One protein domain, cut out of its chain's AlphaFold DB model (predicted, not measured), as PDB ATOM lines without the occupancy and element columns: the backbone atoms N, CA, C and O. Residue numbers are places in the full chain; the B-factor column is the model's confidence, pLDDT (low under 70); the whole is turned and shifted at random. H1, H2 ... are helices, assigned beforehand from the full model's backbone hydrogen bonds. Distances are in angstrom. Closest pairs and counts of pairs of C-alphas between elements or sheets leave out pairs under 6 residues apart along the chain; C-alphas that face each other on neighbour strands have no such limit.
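Overview. This is residues 4 to 79 of the 108 residues of the protein "Nitrous oxide regulator" of Prevotella buccalis DNF00853 (UniProt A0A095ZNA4). Two helices, H1 and H2, lie side by side as a helical hairpin, and a third helix, H3, crosses one side of it. A long stretch with no named element, residues 45 to 64, leads from the end of H2 to H3. The printed part has 76 residues, with three named helices in the order H1, H2, H3 and no named strand; the class is all helix. The whole is compact, with a radius of gyration of the C-alphas of 12.1 A, and has an elongated outline that spans 35 by 23 by 20 A.

Along the chain. The longest helix, H1, takes residues 4 to 21 and measures 25.6 A from first to last C-alpha; it begins at C-alpha 4, at (7.588, 31.618, -34.776). H2 takes residues 30 to 44 and measures 21.0 A, with C-alpha 30 at (17.517, 51.916, -39.839). H3 takes residues 65 to 79 and measures 20.5 A; it ends at C-alpha 79, at (11.617, 35.298, -51.850).

Arrangement. H1 and H2 form a helical hairpin and touch, with 13 pairs of C-alphas within 8 A. Their closest C-alphas are those of Gln 8 and Cys 40, 5.4 A apart. They run opposite ways at a shallow tilt of 18 degrees. H1 touches H3 with residues 14 to 18 alone, and H3 touches H1 with residues 74 to 79 alone. The closest C-alphas of these two are those of Met 14 and Ala 78, 5.2 A apart, and the helices stand about perpendicular, at 76 degrees. H2 and H3 only just touch, with 3 pairs of C-alphas within 8 A. H2 does so with residue 35 alone and H3 with residues 67 to 71 alone; the closest C-alphas are those of Leu 35 and Met 67, 6.8 A apart. H2 and H3 are about perpendicular, at 83 degrees. The helix packing is mostly crossed, but only just: 1 of the 3 touching pairs is at a shallow tilt. In H1, H2 and H3 every pair of O i and N i+4 is within hydrogen-bond range.

Size, cuts and confidence. The two C-alphas farthest apart are those of Asn 26 and Ser 59, at 36.0 A, while the first and last printed C-alphas, of Ile 4 and Gly 79, are 17.9 A apart. The link from H1 to H2, 8 residues, is short but not tight; the link from H2 to H3, 20 residues, is long, and its C-alphas lie 9 to 18 A from the mean of all C-alphas. The printed part has no cut. The mean pLDDT of the printed part is 94.5, and no printed residue is under 70.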
ATOM      1  N   ILE A   4       7.498  30.159 -34.878       95.38
ATOM      2  CA  ILE A   4       7.588  31.618 -34.776       95.38
ATOM      3  C   ILE A   4       9.042  32.090 -34.880       95.38
ATOM      4  O   ILE A   4       9.314  32.993 -35.666       95.38
ATOM      5  N   GLU A   5       9.978  31.437 -34.188       96.06
ATOM      6  CA  GLU A   5      11.415  31.741 -34.279       96.06
ATOM      7  C   GLU A   5      11.937  31.597 -35.718       96.06
ATOM      8  O   GLU A   5      12.572  32.510 -36.243       96.06
ATOM      9  N   ARG A   6      11.579  30.508 -36.411       95.25
ATOM     10  CA  ARG A   6      11.937  30.314 -37.830       95.25
ATOM     11  C   ARG A   6      11.383  31.403 -38.740       95.25
ATOM     12  O   ARG A   6      12.075  31.861 -39.650       95.25
ATOM     13  N   ASP A   7      10.132  31.799 -38.528       95.31
ATOM     14  CA  ASP A   7       9.487  32.838 -39.332       95.31
ATOM     15  C   ASP A   7      10.162  34.208 -39.081       95.31
ATOM     16  O   ASP A   7      10.328  34.988 -40.022       95.31
ATOM     17  N   GLN A   8      10.620  34.483 -37.851       96.94
ATOM     18  CA  GLN A   8      11.395  35.685 -37.508       96.94
ATOM     19  C   GLN A   8      12.768  35.707 -38.187       96.94
ATOM     20  O   GLN A   8      13.126  36.704 -38.821       96.94
ATOM     21  N   GLU A   9      13.526  34.611 -38.100       96.38
ATOM     22  CA  GLU A   9      14.822  34.474 -38.777       96.38
ATOM     23  C   GLU A   9      14.677  34.644 -40.289       96.38
ATOM     24  O   GLU A   9      15.429  35.392 -40.919       96.38
ATOM     25  N   THR A  10      13.649  34.015 -40.864       95.25
ATOM     26  CA  THR A  10      13.344  34.108 -42.294       95.25
ATOM     27  C   THR A  10      13.058  35.549 -42.707       95.25
ATOM     28  O   THR A  10      13.597  36.011 -43.713       95.25
ATOM     29  N   ILE A  11      12.245  36.288 -41.944       96.00
ATOM     30  CA  ILE A  11      11.957  37.698 -42.243       96.00
ATOM     31  C   ILE A  11      13.226  38.552 -42.174       96.00
ATOM     32  O   ILE A  11      13.457  39.354 -43.082       96.00
ATOM     33  N   ARG A  12      14.067  38.375 -41.150       97.44
ATOM     34  CA  ARG A  12      15.326  39.126 -41.028       97.44
ATOM     35  C   ARG A  12      16.265  38.854 -42.200       97.44
ATOM     36  O   ARG A  12      16.791  39.798 -42.785       97.44
ATOM     37  N   LEU A  13      16.411  37.590 -42.595       95.81
ATOM     38  CA  LEU A  13      17.208  37.215 -43.760       95.81
ATOM     39  C   LEU A  13      16.639  37.815 -45.054       95.81
ATOM     40  O   LEU A  13      17.386  38.357 -45.866       95.81
ATOM     41  N   MET A  14      15.317  37.776 -45.243       96.19
ATOM     42  CA  MET A  14      14.674  38.404 -46.401       96.19
ATOM     43  C   MET A  14      14.942  39.911 -46.466       96.19
ATOM     44  O   MET A  14      15.205  40.433 -47.549       96.19
ATOM     45  N   ILE A  15      14.892  40.608 -45.329       97.62
ATOM     46  CA  ILE A  15      15.186  42.043 -45.242       97.62
ATOM     47  C   ILE A  15      16.653  42.330 -45.582       97.62
ATOM     48  O   ILE A  15      16.924  43.241 -46.366       97.62
ATOM     49  N   ASP A  16      17.593  41.549 -45.048       96.19
ATOM     50  CA  ASP A  16      19.019  41.696 -45.356       96.19
ATOM     51  C   ASP A  16      19.292  41.498 -46.856       96.19
ATOM     52  O   ASP A  16      19.869  42.374 -47.508       96.19
ATOM     53  N   LEU A  17      18.768  40.416 -47.445       94.69
ATOM     54  CA  LEU A  17      18.886  40.154 -48.882       94.69
ATOM     55  C   LEU A  17      18.261  41.268 -49.724       94.69
ATOM     56  O   LEU A  17      18.800  41.632 -50.772       94.69
ATOM     57  N   TYR A  18      17.128  41.818 -49.290       96.56
ATOM     58  CA  TYR A  18      16.493  42.946 -49.959       96.56
ATOM     59  C   TYR A  18      17.391  44.187 -49.943       96.56
ATOM     60  O   TYR A  18      17.642  44.772 -50.999       96.56
ATOM     61  N   CYS A  19      17.933  44.556 -48.781       96.31
ATOM     62  CA  CYS A  19      18.820  45.712 -48.653       96.31
ATOM     63  C   CYS A  19      20.069  45.558 -49.531       96.31
ATOM     64  O   CYS A  19      20.390  46.454 -50.313       96.31
ATOM     65  N   ARG A  20      20.722  44.392 -49.486       93.69
ATOM     66  CA  ARG A  20      21.956  44.143 -50.244       93.69
ATOM     67  C   ARG A  20      21.737  44.060 -51.746       93.69
ATOM     68  O   ARG A  20      22.498  44.635 -52.516       93.69
ATOM     69  N   HIS A  21      20.707  43.342 -52.190       91.69
ATOM     70  CA  HIS A  21      20.565  43.009 -53.611       91.69
ATOM     71  C   HIS A  21      19.573  43.887 -54.366       91.69
ATOM     72  O   HIS A  21      19.702  44.026 -55.583       91.69
ATOM     73  N   HIS A  22      18.568  44.442 -53.688       93.69
ATOM     74  CA  HIS A  22      17.596  45.324 -54.327       93.69
ATOM     75  C   HIS A  22      17.984  46.792 -54.166       93.69
ATOM     76  O   HIS A  22      18.033  47.508 -55.163       93.69
ATOM     77  N   LEU A  23      18.319  47.214 -52.944       94.25
ATOM     78  CA  LEU A  23      18.707  48.600 -52.659       94.25
ATOM     79  C   LEU A  23      20.202  48.873 -52.839       94.25
ATOM     80  O   LEU A  23      20.598  50.033 -52.872       94.25
ATOM     81  N   ARG A  24      21.022  47.821 -52.986       94.06
ATOM     82  CA  ARG A  24      22.487  47.913 -53.127       94.06
ATOM     83  C   ARG A  24      23.162  48.599 -51.934       94.06
ATOM     84  O   ARG A  24      24.158  49.298 -52.097       94.06
ATOM     85  N   LEU A  25      22.613  48.393 -50.740       93.75
ATOM     86  CA  LEU A  25      23.196  48.867 -49.489       93.75
ATOM     87  C   LEU A  25      24.179  47.827 -48.942       93.75
ATOM     88  O   LEU A  25      23.935  46.626 -49.034       93.75
ATOM     89  N   ASN A  26      25.269  48.286 -48.328       91.56
ATOM     90  CA  ASN A  26      26.233  47.393 -47.674       91.56
ATOM     91  C   ASN A  26      25.706  46.831 -46.345       91.56
ATOM     92  O   ASN A  26      26.146  45.774 -45.898       91.56
ATOM     93  N   GLU A  27      24.748  47.523 -45.731       92.81
ATOM     94  CA  GLU A  27      24.131  47.156 -44.462       92.81
ATOM     95  C   GLU A  27      22.624  47.433 -44.469       92.81
ATOM     96  O   GLU A  27      22.099  48.171 -45.309       92.81
ATOM     97  N   VAL A  28      21.912  46.827 -43.519       95.31
ATOM     98  CA  VAL A  28      20.483  47.080 -43.316       95.31
ATOM     99  C   VAL A  28      20.312  48.486 -42.744       95.31
ATOM    100  O   VAL A  28      20.778  48.766 -41.643       95.31
ATOM    101  N   SER A  29      19.631  49.368 -43.479       95.56
ATOM    102  CA  SER A  29      19.344  50.722 -42.988       95.56
ATOM    103  C   SER A  29      18.398  50.694 -41.784       95.56
ATOM    104  O   SER A  29      17.622  49.749 -41.622       95.56
ATOM    105  N   GLU A  30      18.371  51.781 -41.020       96.62
ATOM    106  CA  GLU A  30      17.517  51.916 -39.839       96.62
ATOM    107  C   GLU A  30      16.027  51.653 -40.117       96.62
ATOM    108  O   GLU A  30      15.390  50.890 -39.397       96.62
ATOM    109  N   ALA A  31      15.488  52.168 -41.224       96.19
ATOM    110  CA  ALA A  31      14.089  51.942 -41.593       96.19
ATOM    111  C   ALA A  31      13.754  50.448 -41.790       96.19
ATOM    112  O   ALA A  31      12.692  49.975 -41.387       96.19
ATOM    113  N   TYR A  32      14.676  49.678 -42.375       97.44
ATOM    114  CA  TYR A  32      14.492  48.241 -42.595       97.44
ATOM    115  C   TYR A  32      14.764  47.410 -41.337       97.44
ATOM    116  O   TYR A  32      14.138  46.362 -41.172       97.44
ATOM    117  N   ARG A  33      15.628  47.886 -40.427       97.62
ATOM    118  CA  ARG A  33      15.749  47.316 -39.076       97.62
ATOM    119  C   ARG A  33      14.423  47.439 -38.329       97.62
ATOM    120  O   ARG A  33      13.873  46.426 -37.912       97.62
ATOM    121  N   GLN A  34      13.846  48.640 -38.304       98.06
ATOM    122  CA  GLN A  34      12.544  48.904 -37.683       98.06
ATOM    123  C   GLN A  34      11.415  48.068 -38.298       98.06
ATOM    124  O   GLN A  34      10.584  47.526 -37.571       98.06
ATOM    125  N   LEU A  35      11.398  47.898 -39.627       98.12
ATOM    126  CA  LEU A  35      10.442  47.006 -40.293       98.12
ATOM    127  C   LEU A  35      10.591  45.548 -39.824       98.12
ATOM    128  O   LEU A  35       9.586  44.860 -39.619       98.12
ATOM    129  N   GLY A  36      11.828  45.073 -39.667       98.19
ATOM    130  CA  GLY A  36      12.132  43.730 -39.179       98.19
ATOM    131  C   GLY A  36      11.727  43.523 -37.725       98.19
ATOM    132  O   GLY A  36      11.091  42.520 -37.409       98.19
ATOM    133  N   ASP A  37      12.025  44.483 -36.856       98.25
ATOM    134  CA  ASP A  37      11.659  44.414 -35.441       98.25
ATOM    135  C   ASP A  37      10.145  44.476 -35.252       98.25
ATOM    136  O   ASP A  37       9.580  43.635 -34.549       98.25
ATOM    137  N   TYR A  38       9.467  45.361 -35.989       98.00
ATOM    138  CA  TYR A  38       8.009  45.386 -36.056       98.00
ATOM    139  C   TYR A  38       7.451  44.023 -36.484       98.00
ATOM    140  O   TYR A  38       6.558  43.470 -35.842       98.00
ATOM    141  N   ALA A  39       7.984  43.436 -37.557       97.06
ATOM    142  CA  ALA A  39       7.536  42.134 -38.033       97.06
ATOM    143  C   ALA A  39       7.735  41.021 -36.990       97.06
ATOM    144  O   ALA A  39       6.837  40.192 -36.803       97.06
ATOM    145  N   CYS A  40       8.875  41.024 -36.294       97.69
ATOM    146  CA  CYS A  40       9.193  40.083 -35.224       97.69
ATOM    147  C   CYS A  40       8.245  40.218 -34.029       97.69
ATOM    148  O   CYS A  40       7.769  39.196 -33.529       97.69
ATOM    149  N   GLU A  41       7.919  41.441 -33.619       97.38
ATOM    150  CA  GLU A  41       6.947  41.723 -32.559       97.38
ATOM    151  C   GLU A  41       5.556  41.179 -32.933       97.38
ATOM    152  O   GLU A  41       4.912  40.472 -32.154       97.38
ATOM    153  N   ARG A  42       5.097  41.419 -34.174       96.06
ATOM    154  CA  ARG A  42       3.804  40.887 -34.652       96.06
ATOM    155  C   ARG A  42       3.771  39.359 -34.712       96.06
ATOM    156  O   ARG A  42       2.687  38.782 -34.601       96.06
ATOM    157  N   LEU A  43       4.916  38.711 -34.924       95.69
ATOM    158  CA  LEU A  43       5.030  37.254 -34.885       95.69
ATOM    159  C   LEU A  43       4.957  36.719 -33.449       95.69
ATOM    160  O   LEU A  43       4.213  35.770 -33.217       95.69
ATOM    161  N   GLN A  44       5.635  37.355 -32.489       95.75
ATOM    162  CA  GLN A  44       5.570  36.973 -31.068       95.75
ATOM    163  C   GLN A  44       4.158  37.088 -30.502       95.75
ATOM    164  O   GLN A  44       3.695  36.202 -29.792       95.75
ATOM    165  N   LEU A  45       3.446  38.152 -30.870       95.12
ATOM    166  CA  LEU A  45       2.073  38.404 -30.431       95.12
ATOM    167  C   LEU A  45       1.026  37.717 -31.324       95.12
ATOM    168  O   LEU A  45      -0.151  38.091 -31.323       95.12
ATOM    169  N   CYS A  46       1.426  36.746 -32.151       94.81
ATOM    170  CA  CYS A  46       0.493  36.103 -33.059       94.81
ATOM    171  C   CYS A  46      -0.522  35.254 -32.286       94.81
ATOM    172  O   CYS A  46      -0.168  34.259 -31.664       94.81
ATOM    173  N   LYS A  47      -1.812  35.569 -32.444       93.69
ATOM    174  CA  LYS A  47      -2.912  34.809 -31.824       93.69
ATOM    175  C   LYS A  47      -2.961  33.321 -32.199       93.69
ATOM    176  O   LYS A  47      -3.590  32.541 -31.503       93.69
ATOM    177  N   PHE A  48      -2.363  32.950 -33.333       94.44
ATOM    178  CA  PHE A  48      -2.306  31.563 -33.798       94.44
ATOM    179  C   PHE A  48      -1.054  30.827 -33.301       94.44
ATOM    180  O   PHE A  48      -0.980  29.610 -33.448       94.44
ATOM    181  N   GLY A  49      -0.070  31.556 -32.757       93.38
ATOM    182  CA  GLY A  49       1.203  31.017 -32.286       93.38
ATOM    183  C   GLY A  49       1.835  30.040 -33.279       93.38
ATOM    184  O   GLY A  49       1.956  30.318 -34.472       93.38
ATOM    185  N   GLU A  50       2.168  28.854 -32.785       93.94
ATOM    186  CA  GLU A  50       2.812  27.781 -33.551       93.94
ATOM    187  C   GLU A  50       1.938  27.177 -34.661       93.94
ATOM    188  O   GLU A  50       2.455  26.558 -35.586       93.94
ATOM    189  N   GLN A  51       0.621  27.390 -34.621       93.69
ATOM    190  CA  GLN A  51      -0.318  26.934 -35.653       93.69
ATOM    191  C   GLN A  51      -0.572  28.004 -36.727       93.69
ATOM    192  O   GLN A  51      -1.460  27.871 -37.570       93.69
ATOM    193  N   LYS A  52       0.197  29.097 -36.706       91.75
ATOM    194  CA  LYS A  52       0.083  30.202 -37.654       91.75
ATOM    195  C   LYS A  52       0.218  29.721 -39.117       91.75
ATOM    196  O   LYS A  52       1.239  29.126 -39.466       91.75
ATOM    197  N   PRO A  53      -0.719  30.072 -40.020       92.00
ATOM    198  CA  PRO A  53      -0.525  29.880 -41.455       92.00
ATOM    199  C   PRO A  53       0.460  30.915 -42.020       92.00
ATOM    200  O   PRO A  53       0.772  31.928 -41.382       92.00
ATOM    201  N   ALA A  54       0.913  30.716 -43.258       88.19
ATOM    202  CA  ALA A  54       1.731  31.709 -43.950       88.19
ATOM    203  C   ALA A  54       1.053  33.094 -43.939       88.19
ATOM    204  O   ALA A  54      -0.163  33.210 -44.074       88.19
ATOM    205  N   CYS A  55       1.831  34.175 -43.795       85.75
ATOM    206  CA  CYS A  55       1.280  35.533 -43.669       85.75
ATOM    207  C   CYS A  55       0.371  35.949 -44.838       85.75
ATOM    208  O   CYS A  55      -0.552  36.734 -44.632       85.75
ATOM    209  N   LYS A  56       0.618  35.425 -46.046       85.12
ATOM    210  CA  LYS A  56      -0.211  35.678 -47.233       85.12
ATOM    211  C   LYS A  56      -1.615  35.056 -47.132       85.12
ATOM    212  O   LYS A  56      -2.553  35.647 -47.648       85.12
ATOM    213  N   ASP A  57      -1.739  33.941 -46.410       89.81
ATOM    214  CA  ASP A  57      -2.963  33.141 -46.254       89.81
ATOM    215  C   ASP A  57      -3.624  33.380 -44.882       89.81
ATOM    216  O   ASP A  57      -4.546  32.682 -44.468       89.81
ATOM    217  N   CYS A  58      -3.120  34.355 -44.122       90.12
ATOM    218  CA  CYS A  58      -3.585  34.621 -42.773       90.12
ATOM    219  C   CYS A  58      -4.928  35.362 -42.797       90.12
ATOM    220  O   CYS A  58      -5.055  36.419 -43.415       90.12
ATOM    221  N   SER A  59      -5.909  34.848 -42.051       90.25
ATOM    222  CA  SER A  59      -7.257  35.426 -41.970       90.25
ATOM    223  C   SER A  59      -7.337  36.734 -41.179       90.25
ATOM    224  O   SER A  59      -8.373  37.391 -41.195       90.25
ATOM    225  N   VAL A  60      -6.262  37.144 -40.491       91.12
ATOM    226  CA  VAL A  60      -6.213  38.419 -39.760       91.12
ATOM    227  C   VAL A  60      -5.282  39.430 -40.400       91.12
ATOM    228  O   VAL A  60      -4.212  39.111 -40.918       91.12
ATOM    229  N   HIS A  61      -5.662  40.697 -40.289       88.56
ATOM    230  CA  HIS A  61      -4.830  41.826 -40.674       88.56
ATOM    231  C   HIS A  61      -4.111  42.373 -39.447       88.56
ATOM    232  O   HIS A  61      -4.577  43.296 -38.790       88.56
ATOM    233  N   CYS A  62      -2.971  41.764 -39.111       91.19
ATOM    234  CA  CYS A  62      -2.175  42.199 -37.967       91.19
ATOM    235  C   CYS A  62      -1.187  43.328 -38.303       91.19
ATOM    236  O   CYS A  62      -0.720  43.984 -37.379       91.19
ATOM    237  N   TYR A  63      -0.855  43.577 -39.571       93.75
ATOM    238  CA  TYR A  63       0.097  44.630 -39.951       93.75
ATOM    239  C   TYR A  63      -0.622  45.951 -40.212       93.75
ATOM    240  O   TYR A  63      -1.690  45.953 -40.831       93.75
ATOM    241  N   LYS A  64       0.007  47.068 -39.828       95.25
ATOM    242  CA  LYS A  64      -0.398  48.397 -40.297       95.25
ATOM    243  C   LYS A  64      -0.283  48.469 -41.833       95.25
ATOM    244  O   LYS A  64       0.585  47.793 -42.395       95.25
ATOM    245  N   PRO A  65      -1.160  49.214 -42.534       95.06
ATOM    246  CA  PRO A  65      -1.219  49.197 -43.999       95.06
ATOM    247  C   PRO A  65       0.110  49.534 -44.691       95.06
ATOM    248  O   PRO A  65       0.496  48.844 -45.633       95.06
ATOM    249  N   ASP A  66       0.821  50.538 -44.187       95.38
ATOM    250  CA  ASP A  66       2.144  50.986 -44.628       95.38
ATOM    251  C   ASP A  66       3.209  49.891 -44.456       95.38
ATOM    252  O   ASP A  66       3.825  49.452 -45.429       95.38
ATOM    253  N   MET A  67       3.344  49.350 -43.244       96.00
ATOM    254  CA  MET A  67       4.280  48.265 -42.928       96.00
ATOM    255  C   MET A  67       3.974  47.004 -43.744       96.00
ATOM    256  O   MET A  67       4.875  46.300 -44.203       96.00
ATOM    257  N   ARG A  68       2.685  46.718 -43.976       94.94
ATOM    258  CA  ARG A  68       2.230  45.584 -44.791       94.94
ATOM    259  C   ARG A  68       2.662  45.726 -46.247       94.94
ATOM    260  O   ARG A  68       3.002  44.725 -46.875       94.94
ATOM    261  N   GLN A  69       2.605  46.931 -46.808       95.50
ATOM    262  CA  GLN A  69       3.061  47.173 -48.175       95.50
ATOM    263  C   GLN A  69       4.576  46.991 -48.283       95.50
ATOM    264  O   GLN A  69       5.031  46.257 -49.162       95.50
ATOM    265  N   GLN A  70       5.334  47.562 -47.344       96.56
ATOM    266  CA  GLN A  70       6.791  47.447 -47.318       96.56
ATOM    267  C   GLN A  70       7.250  45.989 -47.197       96.56
ATOM    268  O   GLN A  70       8.025  45.515 -48.029       96.56
ATOM    269  N   ILE A  71       6.716  45.230 -46.232       95.94
ATOM    270  CA  ILE A  71       7.134  43.835 -46.045       95.94
ATOM    271  C   ILE A  71       6.746  42.950 -47.236       95.94
ATOM    272  O   ILE A  71       7.466  42.018 -47.576       95.94
ATOM    273  N   ARG A  72       5.634  43.244 -47.922       95.06
ATOM    274  CA  ARG A  72       5.255  42.524 -49.147       95.06
ATOM    275  C   ARG A  72       6.242  42.765 -50.278       95.06
ATOM    276  O   ARG A  72       6.525  41.827 -51.018       95.06
ATOM    277  N   GLU A  73       6.745  43.987 -50.431       95.81
ATOM    278  CA  GLU A  73       7.788  44.277 -51.419       95.81
ATOM    279  C   GLU A  73       9.079  43.525 -51.083       95.81
ATOM    280  O   GLU A  73       9.641  42.865 -51.962       95.81
ATOM    281  N   VAL A  74       9.475  43.513 -49.806       96.81
ATOM    282  CA  VAL A  74      10.604  42.704 -49.325       96.81
ATOM    283  C   VAL A  74      10.400  41.229 -49.670       96.81
ATOM    284  O   VAL A  74      11.228  40.648 -50.366       96.81
ATOM    285  N   MET A  75       9.276  40.628 -49.269       93.94
ATOM    286  CA  MET A  75       8.976  39.216 -49.532       93.94
ATOM    287  C   MET A  75       8.975  38.892 -51.032       93.94
ATOM    288  O   MET A  75       9.522  37.870 -51.441       93.94
ATOM    289  N   ARG A  76       8.404  39.767 -51.871       94.75
ATOM    290  CA  ARG A  76       8.338  39.583 -53.330       94.75
ATOM    291  C   ARG A  76       9.722  39.569 -53.972       94.75
ATOM    292  O   ARG A  76       9.981  38.755 -54.855       94.75
ATOM    293  N   ARG A  77      10.609  40.473 -53.556       94.31
ATOM    294  CA  ARG A  77      11.949  40.613 -54.146       94.31
ATOM    295  C   ARG A  77      12.963  39.645 -53.532       94.31
ATOM    296  O   ARG A  77      13.828  39.148 -54.252       94.31
ATOM    297  N   ALA A  78      12.875  39.372 -52.234       93.69
ATOM    298  CA  ALA A  78      13.793  38.485 -51.528       93.69
ATOM    299  C   ALA A  78      13.415  37.003 -51.675       93.69
ATOM    300  O   ALA A  78      14.304  36.161 -51.750       93.69
ATOM    301  N   GLY A  79      12.123  36.675 -51.788       88.12
ATOM    302  CA  GLY A  79      11.617  35.298 -51.850       88.12
ATOM    303  C   GLY A  79      12.327  34.402 -52.872       88.12
ATOM    304  O   GLY A  79      12.897  33.390 -52.472       88.12
TER     305      GLY A  79